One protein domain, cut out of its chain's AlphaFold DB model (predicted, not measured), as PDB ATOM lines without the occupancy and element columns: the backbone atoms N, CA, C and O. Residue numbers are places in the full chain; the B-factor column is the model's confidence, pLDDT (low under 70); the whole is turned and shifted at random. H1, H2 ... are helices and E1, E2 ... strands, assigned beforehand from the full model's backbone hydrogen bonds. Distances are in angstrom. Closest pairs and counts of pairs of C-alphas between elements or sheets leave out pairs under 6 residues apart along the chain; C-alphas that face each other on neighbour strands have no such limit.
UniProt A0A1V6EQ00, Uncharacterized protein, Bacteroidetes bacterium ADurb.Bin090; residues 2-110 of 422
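Overview. This is residues 2 to 110 of the 422 residues of an uncharacterized protein of Bacteroidetes bacterium ADurb.Bin090 (UniProt A0A1V6EQ00). Seven strands in two strongly twisted sheets curve round to form a small, loosely closed barrel, in the ring order E1, E2, E5, E4, E3, E6, E7; an arm of two helices, H2 and H3, reaches out from one side of it. The short helix H1 sits at one end of the barrel, just before E1. The printed part has 109 residues, with three named helices and seven named strands in the order H1 E1 E2 E3 E4 E5 E6 H2 H3 E7. The sheets, E1 - E2 - E5 and E4 - E3 - E6 - E7, are both antiparallel, and the class is mixed, helices and strands. The whole is compact, with a radius of gyration of the C-alphas of 14.7 A and spans of 43 by 33 by 21 A.

Arrangement. H1, residues 2 to 6, leads by a tight link into E1, residues 8 to 16. E1 and E2, residues 21 to 28, form a hairpin; N 11 and O 25 are 3.0 A apart, within hydrogen-bond range. E2 is also antiparallel to E5, residues 57 to 61, with N 24 and O 58 at 2.8 A. In the other sheet E3, residues 36 to 41, forms a hairpin with E4, residues 51 to 54, with N 39 and O 51 at 2.8 A. The pairing of E3 is staggered: its residues 36 to 39 pair with E4, and its residues 39 to 41 pair with E6, residues 71 to 75, with N 40 and O 74 at 2.9 A. E6 is antiparallel to E7, residues 106 to 109, with N 107 and O 73 at 2.7 A. H1 only grazes this sheet, with its residues 5 to 6. Between the sheets, the closest C-alphas of E1 and E7 are those of Arg 11 and Val 109, 6.0 A apart; those of E4 and E5 are Glu 52 and Gly 58, 6.7 A apart. H2, residues 80 to 83, touches H3, residues 88 to 97, the closest C-alphas being those of Ala 83 and Asn 91, 5.7 A apart. Neither is on a sheet. In H1 and H3 every O i to N i+4 pair is within hydrogen-bond range; H2 is too short for such a pair.

Along the chain. H1 begins at C-alpha 2, (20.947, 42.597, 54.647). E1 measures 23.6 A from first to last C-alpha, E2 22.8 A, E3 16.5 A and H3 14.2 A. E7 ends at C-alpha 109, (11.969, 41.816, 37.695).

Size, cuts and confidence. The two C-alphas farthest apart, those of Glu 18 and Ala 96, are 43.2 A apart. The printed part has no cut, and no link is long. Mean pLDDT of the printed part is 82.9; residues 2 to 3 and 78 to 102 are under 70.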
ATOM      1  N   ASP A   2      22.119  43.386  55.094       59.34
ATOM      2  CA  ASP A   2      20.947  42.597  54.647       59.34
ATOM      3  C   ASP A   2      19.606  43.367  54.660       59.34
ATOM      4  O   ASP A   2      18.810  43.221  53.733       59.34
ATOM      5  N   GLU A   3      19.380  44.235  55.654       69.12
ATOM      6  CA  GLU A   3      18.195  45.116  55.719       69.12
ATOM      7  C   GLU A   3      18.208  46.249  54.677       69.12
ATOM      8  O   GLU A   3      17.165  46.783  54.311       69.12
ATOM      9  N   ILE A   4      19.384  46.628  54.164       78.06
ATOM     10  CA  ILE A   4      19.495  47.687  53.149       78.06
ATOM     11  C   ILE A   4      18.966  47.146  51.818       78.06
ATOM     12  O   ILE A   4      18.140  47.778  51.165       78.06
ATOM     13  N   LEU A   5      19.384  45.938  51.432       83.81
ATOM     14  CA  LEU A   5      18.976  45.341  50.159       83.81
ATOM     15  C   LEU A   5      17.504  44.909  50.146       83.81
ATOM     16  O   LEU A   5      16.903  44.867  49.073       83.81
ATOM     17  N   SER A   6      16.888  44.612  51.299       85.00
ATOM     18  CA  SER A   6      15.443  44.330  51.362       85.00
ATOM     19  C   SER A   6      14.589  45.540  50.998       85.00
ATOM     20  O   SER A   6      13.513  45.366  50.438       85.00
ATOM     21  N   ASN A   7      15.084  46.749  51.264       88.19
ATOM     22  CA  ASN A   7      14.373  47.992  50.972       88.19
ATOM     23  C   ASN A   7      14.553  48.467  49.526       88.19
ATOM     24  O   ASN A   7      13.901  49.435  49.134       88.19
ATOM     25  N   ILE A   8      15.417  47.804  48.744       90.69
ATOM     26  CA  ILE A   8      15.562  48.061  47.311       90.69
ATOM     27  C   ILE A   8      14.498  47.278  46.539       90.69
ATOM     28  O   ILE A   8      14.395  46.059  46.680       90.69
ATOM     29  N   ASP A   9      13.758  47.961  45.674       92.88
ATOM     30  CA  ASP A   9      12.784  47.360  44.764       92.88
ATOM     31  C   ASP A   9      13.053  47.784  43.317       92.88
ATOM     32  O   ASP A   9      13.519  48.901  43.074       92.88
ATOM     33  N   VAL A  10      12.777  46.884  42.370       95.62
ATOM     34  CA  VAL A  10      13.072  47.075  40.942       95.62
ATOM     35  C   VAL A  10      11.847  46.731  40.109       95.62
ATOM     36  O   VAL A  10      11.299  45.636  40.229       95.62
ATOM     37  N   ARG A  11      11.420  47.654  39.246       95.25
ATOM     38  CA  ARG A  11      10.213  47.504  38.417       95.25
ATOM     39  C   ARG A  11      10.462  47.903  36.975       95.25
ATOM     40  O   ARG A  11      11.342  48.712  36.701       95.25
ATOM     41  N   VAL A  12       9.640  47.380  36.073       95.94
ATOM     42  CA  VAL A  12       9.618  47.805  34.670       95.94
ATOM     43  C   VAL A  12       8.824  49.103  34.543       95.94
ATOM     44  O   VAL A  12       7.628  49.132  34.832       95.94
ATOM     45  N   GLU A  13       9.481  50.170  34.097       93.44
ATOM     46  CA  GLU A  13       8.839  51.454  33.775       93.44
ATOM     47  C   GLU A  13       8.224  51.435  32.380       93.44
ATOM     48  O   GLU A  13       7.106  51.907  32.166       93.44
ATOM     49  N   GLU A  14       8.978  50.889  31.431       92.94
ATOM     50  CA  GLU A  14       8.680  50.921  30.009       92.94
ATOM     51  C   GLU A  14       9.441  49.797  29.302       92.94
ATOM     52  O   GLU A  14      10.528  49.395  29.716       92.94
ATOM     53  N   ILE A  15       8.850  49.276  28.232       92.81
ATOM     54  CA  ILE A  15       9.483  48.321  27.326       92.81
ATOM     55  C   ILE A  15       9.654  49.059  26.003       92.81
ATOM     56  O   ILE A  15       8.684  49.635  25.514       92.81
ATOM     57  N   VAL A  16      10.863  49.026  25.442       90.38
ATOM     58  CA  VAL A  16      11.245  49.706  24.197       90.38
ATOM     59  C   VAL A  16      11.663  48.642  23.170       90.38
ATOM     60  O   VAL A  16      12.849  48.287  23.088       90.38
ATOM     61  N   PRO A  17      10.703  48.059  22.423       90.00
ATOM     62  CA  PRO A  17      10.957  46.943  21.512       90.00
ATOM     63  C   PRO A  17      11.964  47.255  20.410       90.00
ATOM     64  O   PRO A  17      12.795  46.410  20.093       90.00
ATOM     65  N   GLU A  18      11.953  48.477  19.880       85.88
ATOM     66  CA  GLU A  18      12.835  48.914  18.793       85.88
ATOM     67  C   GLU A  18      14.316  48.858  19.193       85.88
ATOM     68  O   GLU A  18      15.197  48.747  18.343       85.88
ATOM     69  N   GLN A  19      14.597  48.920  20.497       85.50
ATOM     70  CA  GLN A  19      15.945  48.875  21.055       85.50
ATOM     71  C   GLN A  19      16.258  47.558  21.780       85.50
ATOM     72  O   GLN A  19      17.353  47.433  22.339       85.50
ATOM     73  N   MET A  20      15.322  46.600  21.802       91.69
ATOM     74  CA  MET A  20      15.374  45.394  22.641       91.69
ATOM     75  C   MET A  20      15.676  45.723  24.112       91.69
ATOM     76  O   MET A  20      16.462  45.039  24.768       91.69
ATOM     77  N   ASN A  21      15.093  46.814  24.619       92.69
ATOM     78  CA  ASN A  21      15.413  47.367  25.929       92.69
ATOM     79  C   ASN A  21      14.200  47.373  26.865       92.69
ATOM     80  O   ASN A  21      13.062  47.571  26.441       92.69
ATOM     81  N   VAL A  22      14.457  47.195  28.154       95.38
ATOM     82  CA  VAL A  22      13.488  47.334  29.240       95.38
ATOM     83  C   VAL A  22      14.006  48.407  30.185       95.38
ATOM     84  O   VAL A  22      15.078  48.253  30.765       95.38
ATOM     85  N   ASN A  23      13.257  49.489  30.356       95.19
ATOM     86  CA  ASN A  23      13.605  50.556  31.285       95.19
ATOM     87  C   ASN A  23      13.187  50.159  32.697       95.19
ATOM     88  O   ASN A  23      12.065  49.698  32.929       95.19
ATOM     89  N   LEU A  24      14.105  50.329  33.642       96.31
ATOM     90  CA  LEU A  24      13.960  49.884  35.018       96.31
ATOM     91  C   LEU A  24      13.918  51.074  35.971       96.31
ATOM     92  O   LEU A  24      14.725  51.999  35.870       96.31
ATOM     93  N   LEU A  25      13.025  50.986  36.952       95.19
ATOM     94  CA  LEU A  25      12.965  51.889  38.092       95.19
ATOM     95  C   LEU A  25      13.453  51.181  39.346       95.19
ATOM     96  O   LEU A  25      12.886  50.169  39.757       95.19
ATOM     97  N   PHE A  26      14.476  51.759  39.962       94.44
ATOM     98  CA  PHE A  26      15.046  51.346  41.232       94.44
ATOM     99  C   PHE A  26      14.577  52.296  42.325       94.44
ATOM    100  O   PHE A  26      14.759  53.516  42.244       94.44
ATOM    101  N   THR A  27      14.001  51.725  43.375       92.56
ATOM    102  CA  THR A  27      13.564  52.476  44.550       92.56
ATOM    103  C   THR A  27      14.212  51.944  45.816       92.56
ATOM    104  O   THR A  27      14.524  50.762  45.891       92.56
ATOM    105  N   TYR A  28      14.410  52.813  46.803       88.75
ATOM    106  CA  TYR A  28      14.797  52.483  48.168       88.75
ATOM    107  C   TYR A  28      13.720  53.011  49.118       88.75
ATOM    108  O   TYR A  28      13.379  54.193  49.064       88.75
ATOM    109  N   CYS A  29      13.137  52.143  49.947       87.31
ATOM    110  CA  CYS A  29      12.009  52.491  50.823       87.31
ATOM    111  C   CYS A  29      10.839  53.168  50.069       87.31
ATOM    112  O   CYS A  29      10.208  54.095  50.572       87.31
ATOM    113  N   GLY A  30      10.564  52.722  48.836       84.56
ATOM    114  CA  GLY A  30       9.484  53.248  47.990       84.56
ATOM    115  C   GLY A  30       9.788  54.567  47.267       84.56
ATOM    116  O   GLY A  30       8.927  55.069  46.549       84.56
ATOM    117  N   GLN A  31      10.993  55.117  47.413       85.62
ATOM    118  CA  GLN A  31      11.423  56.354  46.756       85.62
ATOM    119  C   GLN A  31      12.492  56.075  45.714       85.62
ATOM    120  O   GLN A  31      13.258  55.133  45.879       85.62
ATOM    121  N   LEU A  32      12.585  56.893  44.665       88.12
ATOM    122  CA  LEU A  32      13.667  56.770  43.685       88.12
ATOM    123  C   LEU A  32      15.028  56.759  44.382       88.12
ATOM    124  O   LEU A  32      15.323  57.639  45.188       88.12
ATOM    125  N   LEU A  33      15.846  55.763  44.049       87.19
ATOM    126  CA  LEU A  33      17.192  55.637  44.593       87.19
ATOM    127  C   LEU A  33      18.016  56.870  44.159       87.19
ATOM    128  O   LEU A  33      18.185  57.074  42.965       87.19
ATOM    129  N   PRO A  34      18.526  57.720  45.067       75.75
ATOM    130  CA  PRO A  34      19.043  59.049  44.703       75.75
ATOM    131  C   PRO A  34      20.508  59.055  44.222       75.75
ATOM    132  O   PRO A  34      21.095  60.117  44.042       75.75
ATOM    133  N   ASN A  35      21.110  57.874  44.082       82.38
ATOM    134  CA  ASN A  35      22.523  57.661  43.777       82.38
ATOM    135  C   ASN A  35      22.698  56.572  42.704       82.38
ATOM    136  O   ASN A  35      21.744  56.227  42.001       82.38
ATOM    137  N   LYS A  36      23.919  56.052  42.546       88.75
ATOM    138  CA  LYS A  36      24.182  54.918  41.660       88.75
ATOM    139  C   LYS A  36      23.835  53.566  42.289       88.75
ATOM    140  O   LYS A  36      23.891  53.406  43.510       88.75
ATOM    141  N   LEU A  37      23.535  52.581  41.447       90.81
ATOM    142  CA  LEU A  37      23.440  51.175  41.840       90.81
ATOM    143  C   LEU A  37      23.957  50.288  40.708       90.81
ATOM    144  O   LEU A  37      23.424  50.331  39.603       90.81
ATOM    145  N   ASP A  38      24.964  49.472  41.003       92.12
ATOM    146  CA  ASP A  38      25.523  48.504  40.063       92.12
ATOM    147  C   ASP A  38      24.735  47.171  40.133       92.12
ATOM    148  O   ASP A  38      24.381  46.688  41.212       92.12
ATOM    149  N   TYR A  39      24.409  46.579  38.982       94.19
ATOM    150  CA  TYR A  39      23.641  45.331  38.868       94.19
ATOM    151  C   TYR A  39      23.940  44.584  37.564       94.19
ATOM    152  O   TYR A  39      24.474  45.131  36.605       94.19
ATOM    153  N   TYR A  40      23.555  43.317  37.498       94.06
ATOM    154  CA  TYR A  40      23.510  42.527  36.266       94.06
ATOM    155  C   TYR A  40      22.255  41.656  36.276       94.06
ATOM    156  O   TYR A  40      21.567  41.559  37.289       94.06
ATOM    157  N   TYR A  41      21.905  41.028  35.163       95.00
ATOM    158  CA  TYR A  41      20.695  40.204  35.084       95.00
ATOM    159  C   TYR A  41      20.900  39.016  34.155       95.00
ATOM    160  O   TYR A  41      21.850  38.971  33.373       95.00
ATOM    161  N   TRP A  42      20.012  38.033  34.256       94.00
ATOM    162  CA  TRP A  42      19.968  36.924  33.313       94.00
ATOM    163  C   TRP A  42      19.175  37.338  32.078       94.00
ATOM    164  O   TRP A  42      17.982  37.629  32.172       94.00
ATOM    165  N   ASN A  43      19.813  37.326  30.910       91.81
ATOM    166  CA  ASN A  43      19.162  37.727  29.662       91.81
ATOM    167  C   ASN A  43      18.456  36.572  28.924       91.81
ATOM    168  O   ASN A  43      18.065  36.729  27.774       91.81
ATOM    169  N   GLY A  44      18.330  35.397  29.549       89.00
ATOM    170  CA  GLY A  44      17.822  34.177  28.909       89.00
ATOM    171  C   GLY A  44      18.921  33.195  28.491       89.00
ATOM    172  O   GLY A  44      18.654  31.997  28.428       89.00
ATOM    173  N   PHE A  45      20.151  33.676  28.290       88.31
ATOM    174  CA  PHE A  45      21.289  32.870  27.827       88.31
ATOM    175  C   PHE A  45      22.482  32.904  28.781       88.31
ATOM    176  O   PHE A  45      23.158  31.895  28.972       88.31
ATOM    177  N   ARG A  46      22.766  34.078  29.352       89.38
ATOM    178  CA  ARG A  46      23.879  34.318  30.274       89.38
ATOM    179  C   ARG A  46      23.530  35.425  31.262       89.38
ATOM    180  O   ARG A  46      22.635  36.238  31.023       89.38
ATOM    181  N   ASN A  47      24.303  35.504  32.340       90.81
ATOM    182  CA  ASN A  47      24.368  36.738  33.112       90.81
ATOM    183  C   ASN A  47      25.039  37.815  32.258       90.81
ATOM    184  O   ASN A  47      26.080  37.568  31.644       90.81
ATOM    185  N   THR A  48      24.448  39.003  32.213       90.94
ATOM    186  CA  THR A  48      25.024  40.144  31.501       90.94
ATOM    187  C   THR A  48      26.310  40.626  32.164       90.94
ATOM    188  O   THR A  48      26.647  40.237  33.286       90.94
ATOM    189  N   ARG A  49      27.016  41.526  31.476       87.19
ATOM    190  CA  ARG A  49      28.000  42.427  32.092       87.19
ATOM    191  C   ARG A  49      27.340  43.356  33.118       87.19
ATOM    192  O   ARG A  49      26.116  43.336  33.277       87.19
ATOM    193  N   LEU A  50      28.161  44.159  33.791       89.88
ATOM    194  CA  LEU A  50      27.695  45.125  34.777       89.88
ATOM    195  C   LEU A  50      26.927  46.268  34.104       89.88
ATOM    196  O   LEU A  50      27.338  46.790  33.065       89.88
ATOM    197  N   TYR A  51      25.811  46.625  34.719       93.94
ATOM    198  CA  TYR A  51      24.995  47.787  34.426       93.94
ATOM    199  C   TYR A  51      25.000  48.701  35.647       93.94
ATOM    200  O   TYR A  51      25.017  48.222  36.777       93.94
ATOM    201  N   GLU A  52      24.930  50.005  35.429       94.00
ATOM    202  CA  GLU A  52      24.818  50.989  36.501       94.00
ATOM    203  C   GLU A  52      23.569  51.845  36.306       94.00
ATOM    204  O   GLU A  52      23.383  52.499  35.275       94.00
ATOM    205  N   ALA A  53      22.696  51.825  37.309       94.88
ATOM    206  CA  ALA A  53      21.567  52.731  37.409       94.88
ATOM    207  C   ALA A  53      22.030  54.058  38.012       94.88
ATOM    208  O   ALA A  53      22.918  54.070  38.865       94.88
ATOM    209  N   LYS A  54      21.383  55.155  37.620       93.44
ATOM    210  CA  LYS A  54      21.591  56.495  38.176       93.44
ATOM    211  C   LYS A  54      20.244  57.109  38.538       93.44
ATOM    212  O   LYS A  54      19.314  57.068  37.737       93.44
ATOM    213  N   ASP A  55      20.133  57.680  39.736       91.06
ATOM    214  CA  ASP A  55      18.934  58.394  40.205       91.06
ATOM    215  C   ASP A  55      17.645  57.564  40.056       91.06
ATOM    216  O   ASP A  55      16.586  58.055  39.648       91.06
ATOM    217  N   GLY A  56      17.771  56.267  40.341       92.12
ATOM    218  CA  GLY A  56      16.685  55.302  40.296       92.12
ATOM    219  C   GLY A  56      16.334  54.835  38.888       92.12
ATOM    220  O   GLY A  56      15.378  54.084  38.744       92.12
ATOM    221  N   ARG A  57      17.076  55.241  37.854       94.25
ATOM    222  CA  ARG A  57      16.849  54.832  36.463       94.25
ATOM    223  C   ARG A  57      17.928  53.862  36.007       94.25
ATOM    224  O   ARG A  57      19.117  54.156  36.108       94.25
ATOM    225  N   GLY A  58      17.506  52.717  35.490       95.75
ATOM    226  CA  GLY A  58      18.362  51.718  34.858       95.75
ATOM    227  C   GLY A  58      17.697  51.117  33.621       95.75
ATOM    228  O   GLY A  58      16.624  51.542  33.203       95.75
ATOM    229  N   THR A  59      18.335  50.115  33.034       96.12
ATOM    230  CA  THR A  59      17.938  49.490  31.770       96.12
ATOM    231  C   THR A  59      18.369  48.027  31.740       96.12
ATOM    232  O   THR A  59      19.438  47.692  32.243       96.12
ATOM    233  N   ALA A  60      17.616  47.175  31.058       95.75
ATOM    234  CA  ALA A  60      18.016  45.821  30.699       95.75
ATOM    235  C   ALA A  60      17.844  45.618  29.187       95.75
ATOM    236  O   ALA A  60      16.729  45.663  28.673       95.75
ATOM    237  N   ASN A  61      18.953  45.408  28.478       93.19
ATOM    238  CA  ASN A  61      18.998  45.161  27.046       93.19
ATOM    239  C   ASN A  61      19.177  43.667  26.735       93.19
ATOM    240  O   ASN A  61      20.075  43.016  27.261       93.19
ATOM    241  N   PHE A  62      18.349  43.129  25.845       91.81
ATOM    242  CA  PHE A  62      18.329  41.694  25.549       91.81
ATOM    243  C   PHE A  62      18.927  41.327  24.188       91.81
ATOM    244  O   PHE A  62      18.771  40.185  23.765       91.81
ATOM    245  N   ASP A  63      19.637  42.270  23.554       84.19
ATOM    246  CA  ASP A  63      20.326  42.171  22.258       84.19
ATOM    247  C   ASP A  63      19.415  41.733  21.089       84.19
ATOM    248  O   ASP A  63      19.136  42.539  20.202       84.19
ATOM    249  N   ASP A  64      18.916  40.496  21.119       84.50
ATOM    250  CA  ASP A  64      18.179  39.830  20.044       84.50
ATOM    251  C   ASP A  64      16.674  39.677  20.324       84.50
ATOM    252  O   ASP A  64      15.864  39.749  19.398       84.50
ATOM    253  N   MET A  65      16.271  39.429  21.578       89.75
ATOM    254  CA  MET A  65      14.875  39.106  21.901       89.75
ATOM    255  C   MET A  65      14.469  39.560  23.302       89.75
ATOM    256  O   MET A  65      15.035  39.122  24.298       89.75
ATOM    257  N   LEU A  66      13.410  40.371  23.387       93.19
ATOM    258  CA  LEU A  66      12.806  40.752  24.664       93.19
ATOM    259  C   LEU A  66      12.284  39.532  25.451       93.19
ATOM    260  O   LEU A  66      11.721  38.603  24.863       93.19
ATOM    261  N   PRO A  67      12.391  39.542  26.791       92.12
ATOM    262  CA  PRO A  67      11.922  38.442  27.615       92.12
ATOM    263  C   PRO A  67      10.389  38.398  27.626       92.12
ATOM    264  O   PRO A  67       9.709  39.408  27.788       92.12
ATOM    265  N   THR A  68       9.820  37.198  27.513       88.62
ATOM    266  CA  THR A  68       8.362  36.987  27.606       88.62
ATOM    267  C   THR A  68       7.900  36.651  29.027       88.62
ATOM    268  O   THR A  68       6.728  36.344  29.246       88.62
ATOM    269  N   ARG A  69       8.827  36.608  29.990       92.75
ATOM    270  CA  ARG A  69       8.604  36.245  31.394       92.75
ATOM    271  C   ARG A  69       9.480  37.107  32.290       92.75
ATOM    272  O   ARG A  69      10.438  37.716  31.824       92.75
ATOM    273  N   ASP A  70       9.149  37.108  33.572       96.38
ATOM    274  CA  ASP A  70       9.964  37.718  34.615       96.38
ATOM    275  C   ASP A  70      11.395  37.166  34.571       96.38
ATOM    276  O   ASP A  70      11.607  35.977  34.306       96.38
ATOM    277  N   PHE A  71      12.377  38.027  34.827       96.62
ATOM    278  CA  PHE A  71      13.791  37.666  34.757       96.62
ATOM    279  C   PHE A  71      14.518  38.016  36.060       96.62
ATOM    280  O   PHE A  71      14.165  38.995  36.729       96.62
ATOM    281  N   PRO A  72      15.524  37.222  36.465       96.75
ATOM    282  CA  PRO A  72      16.286  37.518  37.662       96.75
ATOM    283  C   PRO A  72      17.298  38.638  37.398       96.75
ATOM    284  O   PRO A  72      17.977  38.672  36.368       96.75
ATOM    285  N   LEU A  73      17.404  39.535  38.371       96.62
ATOM    286  CA  LEU A  73      18.357  40.632  38.446       96.62
ATOM    287  C   LEU A  73      19.149  40.503  39.743       96.62
ATOM    288  O   LEU A  73      18.618  40.127  40.783       96.62
ATOM    289  N   TYR A  74      20.426  40.828  39.686       93.44
ATOM    290  CA  TYR A  74      21.379  40.646  40.764       93.44
ATOM    291  C   TYR A  74      22.027  41.993  41.055       93.44
ATOM    292  O   TYR A  74      22.672  42.576  40.185       93.44
ATOM    293  N   ILE A  75      21.829  42.505  42.268       91.75
ATOM    294  CA  ILE A  75      22.522  43.702  42.745       91.75
ATOM    295  C   ILE A  75      23.982  43.322  43.000       91.75
ATOM    296  O   ILE A  75      24.249  42.366  43.735       91.75
ATOM    297  N   GLU A  76      24.916  44.059  42.401       87.12
ATOM    298  CA  GLU A  76      26.347  43.843  42.616       87.12
ATOM    299  C   GLU A  76      26.733  44.425  43.979       87.12
ATOM    300  O   GLU A  76      26.592  45.621  44.238       87.12
ATOM    301  N   VAL A  77      27.210  43.560  44.875       73.19
ATOM    302  CA  VAL A  77      27.652  43.931  46.223       73.19
ATOM    303  C   VAL A  77      29.098  43.482  46.380       73.19
ATOM    304  O   VAL A  77      29.465  42.403  45.924       73.19
ATOM    305  N   ALA A  78      29.917  44.305  47.034       60.78
ATOM    306  CA  ALA A  78      31.341  44.048  47.270       60.78
ATOM    307  C   ALA A  78      32.226  43.975  46.009       60.78
ATOM    308  O   ALA A  78      33.348  43.481  46.098       60.78
ATOM    309  N   TYR A  79      31.749  44.493  44.868       62.88
ATOM    310  CA  TYR A  79      32.536  44.681  43.641       62.88
ATOM    311  C   TYR A  79      33.303  43.420  43.197       62.88
ATOM    312  O   TYR A  79      34.415  43.500  42.676       62.88
ATOM    313  N   THR A  80      32.731  42.234  43.427       55.50
ATOM    314  CA  THR A  80      33.412  40.952  43.183       55.50
ATOM    315  C   THR A  80      33.744  40.783  41.702       55.50
ATOM    316  O   THR A  80      34.860  40.392  41.368       55.50
ATOM    317  N   ARG A  81      32.845  41.210  40.806       58.41
ATOM    318  CA  ARG A  81      33.097  41.216  39.354       58.41
ATOM    319  C   ARG A  81      34.102  42.272  38.904       58.41
ATOM    320  O   ARG A  81      34.744  42.123  37.867       58.41
ATOM    321  N   GLU A  82      34.258  43.355  39.655       57.28
ATOM    322  CA  GLU A  82      35.309  44.339  39.370       57.28
ATOM    323  C   GLU A  82      36.678  43.809  39.818       57.28
ATOM    324  O   GLU A  82      37.671  44.024  39.127       57.28
ATOM    325  N   ALA A  83      36.722  43.048  40.918       53.72
ATOM    326  CA  ALA A  83      37.929  42.402  41.426       53.72
ATOM    327  C   ALA A  83      38.456  41.285  40.507       53.72
ATOM    328  O   ALA A  83      39.672  41.152  40.364       53.72
ATOM    329  N   GLU A  84      37.569  40.542  39.828       51.75
ATOM    330  CA  GLU A  84      37.938  39.570  38.780       51.75
ATOM    331  C   GLU A  84      38.803  40.199  37.672       51.75
ATOM    332  O   GLU A  84      39.649  39.525  37.083       51.75
ATOM    333  N   ASN A  85      38.614  41.497  37.416       50.84
ATOM    334  CA  ASN A  85      39.269  42.243  36.346       50.84
ATOM    335  C   ASN A  85      40.520  43.023  36.801       50.84
ATOM    336  O   ASN A  85      41.125  43.706  35.976       50.84
ATOM    337  N   TYR A  86      40.895  42.964  38.087       53.81
ATOM    338  CA  TYR A  86      41.924  43.842  38.661       53.81
ATOM    339  C   TYR A  86      43.325  43.207  38.715       53.81
ATOM    340  O   TYR A  86      44.253  43.690  38.070       53.81
ATOM    341  N   ASP A  87      43.494  42.125  39.479       57.94
ATOM    342  CA  ASP A  87      44.748  41.366  39.602       57.94
ATOM    343  C   ASP A  87      44.405  39.908  39.944       57.94
ATOM    344  O   ASP A  87      43.465  39.634  40.693       57.94
ATOM    345  N   SER A  88      45.195  38.977  39.415       57.59
ATOM    346  CA  SER A  88      45.146  37.548  39.724       57.59
ATOM    347  C   SER A  88      45.172  37.264  41.231       57.59
ATOM    348  O   SER A  88      44.430  36.402  41.695       57.59
ATOM    349  N   GLU A  89      45.940  38.033  42.008       56.22
ATOM    350  CA  GLU A  89      46.025  37.891  43.468       56.22
ATOM    351  C   GLU A  89      44.728  38.323  44.165       56.22
ATOM    352  O   GLU A  89      44.234  37.623  45.049       56.22
ATOM    353  N   LEU A  90      44.139  39.451  43.752       56.66
ATOM    354  CA  LEU A  90      42.875  39.933  44.314       56.66
ATOM    355  C   LEU A  90      41.725  38.994  43.939       56.66
ATOM    356  O   LEU A  90      40.899  38.672  44.788       56.66
ATOM    357  N   ASN A  91      41.716  38.496  42.701       62.19
ATOM    358  CA  ASN A  91      40.769  37.485  42.249       62.19
ATOM    359  C   ASN A  91      40.902  36.194  43.082       62.19
ATOM    360  O   ASN A  91      39.908  35.657  43.559       62.19
ATOM    361  N   MET A  92      42.126  35.730  43.360       62.69
ATOM    362  CA  MET A  92      42.357  34.585  44.252       62.69
ATOM    363  C   MET A  92      41.859  34.837  45.680       62.69
ATOM    364  O   MET A  92      41.239  33.951  46.260       62.69
ATOM    365  N   VAL A  93      42.084  36.031  46.239       63.31
ATOM    366  CA  VAL A  93      41.589  36.397  47.577       63.31
ATOM    367  C   VAL A  93      40.062  36.447  47.605       63.31
ATOM    368  O   VAL A  93      39.464  35.891  48.519       63.31
ATOM    369  N   MET A  94      39.422  37.047  46.601       63.94
ATOM    370  CA  MET A  94      37.959  37.091  46.505       63.94
ATOM    371  C   MET A  94      37.361  35.690  46.341       63.94
ATOM    372  O   MET A  94      36.395  35.357  47.024       63.94
ATOM    373  N   ASN A  95      37.985  34.829  45.532       65.38
ATOM    374  CA  ASN A  95      37.590  33.425  45.405       65.38
ATOM    375  C   ASN A  95      37.787  32.644  46.717       65.38
ATOM    376  O   ASN A  95      36.964  31.795  47.053       65.38
ATOM    377  N   ALA A  96      38.846  32.939  47.478       63.97
ATOM    378  CA  ALA A  96      39.137  32.296  48.760       63.97
ATOM    379  C   ALA A  96      38.221  32.765  49.904       63.97
ATOM    380  O   ALA A  96      37.918  31.978  50.799       63.97
ATOM    381  N   LEU A  97      37.764  34.023  49.878       61.19
ATOM    382  CA  LEU A  97      36.765  34.551  50.815       61.19
ATOM    383  C   LEU A  97      35.381  33.904  50.613       61.19
ATOM    384  O   LEU A  97      34.562  33.925  51.532       61.19
ATOM    385  N   GLY A  98      35.144  33.297  49.444       54.38
ATOM    386  CA  GLY A  98      33.854  32.749  49.038       54.38
ATOM    387  C   GLY A  98      32.837  33.843  48.700       54.38
ATOM    388  O   GLY A  98      33.041  35.024  48.982       54.38
ATOM    389  N   GLU A  99      31.708  33.467  48.088       56.84
ATOM    390  CA  GLU A  99      30.610  34.417  47.893       56.84
ATOM    391  C   GLU A  99      30.116  34.919  49.256       56.84
ATOM    392  O   GLU A  99      29.479  34.181  50.012       56.84
ATOM    393  N   MET A 100      30.338  36.202  49.556       57.75
ATOM    394  CA  MET A 100      29.594  36.865  50.622       57.75
ATOM    395  C   MET A 100      28.105  36.819  50.250       57.75
ATOM    396  O   MET A 100      27.642  37.501  49.329       57.75
ATOM    397  N   SER A 101      27.338  35.957  50.921       60.34
ATOM    398  CA  SER A 101      25.911  35.821  50.644       60.34
ATOM    399  C   SER A 101      25.154  36.964  51.317       60.34
ATOM    400  O   SER A 101      24.820  36.895  52.499       60.34
ATOM    401  N   PHE A 102      24.867  38.021  50.566       69.69
ATOM    402  CA  PHE A 102      23.939  39.056  51.012       69.69
ATOM    403  C   PHE A 102      22.504  38.616  50.732       69.69
ATOM    404  O   PHE A 102      22.149  38.288  49.592       69.69
ATOM    405  N   LYS A 103      21.658  38.611  51.767       73.56
ATOM    406  CA  LYS A 103      20.231  38.317  51.585       73.56
ATOM    407  C   LYS A 103      19.601  39.420  50.734       73.56
ATOM    408  O   LYS A 103      19.970  40.585  50.838       73.56
ATOM    409  N   ASN A 104      18.640  39.059  49.885       79.75
ATOM    410  CA  ASN A 104      17.931  39.987  48.993       79.75
ATOM    411  C   ASN A 104      18.791  40.670  47.905       79.75
ATOM    412  O   ASN A 104      18.290  41.591  47.263       79.75
ATOM    413  N   LYS A 105      20.033  40.217  47.643       84.50
ATOM    414  CA  LYS A 105      20.821  40.671  46.473       84.50
ATOM    415  C   LYS A 105      20.186  40.248  45.140       84.50
ATOM    416  O   LYS A 105      20.286  40.959  44.147       84.50
ATOM    417  N   ASN A 106      19.486  39.112  45.146       91.25
ATOM    418  CA  ASN A 106      18.742  38.592  44.004       91.25
ATOM    419  C   ASN A 106      17.326  39.181  44.016       91.25
ATOM    420  O   ASN A 106      16.590  39.035  44.995       91.25
ATOM    421  N   LYS A 107      16.938  39.815  42.918       93.88
ATOM    422  CA  LYS A 107      15.611  40.368  42.650       93.88
ATOM    423  C   LYS A 107      15.000  39.635  41.462       93.88
ATOM    424  O   LYS A 107      15.709  39.129  40.598       93.88
ATOM    425  N   THR A 108      13.676  39.572  41.413       95.56
ATOM    426  CA  THR A 108      12.947  39.128  40.216       95.56
ATOM    427  C   THR A 108      12.251  40.341  39.633       95.56
ATOM    428  O   THR A 108      11.442  40.966  40.315       95.56
ATOM    429  N   VAL A 109      12.588  40.694  38.397       96.62
ATOM    430  CA  VAL A 109      11.969  41.816  37.695       96.62
ATOM    431  C   VAL A 109      10.719  41.301  37.001       96.62
ATOM    432  O   VAL A 109      10.805  40.476  36.090       96.62
ATOM    433  N   SER A 110       9.554  41.785  37.439       95.44
ATOM    434  CA  SER A 110       8.294  41.436  36.790       95.44
ATOM    435  C   SER A 110       8.116  42.198  35.486       95.44
ATOM    436  O   SER A 110       8.207  43.423  35.479       95.44
TER     437      SER A 110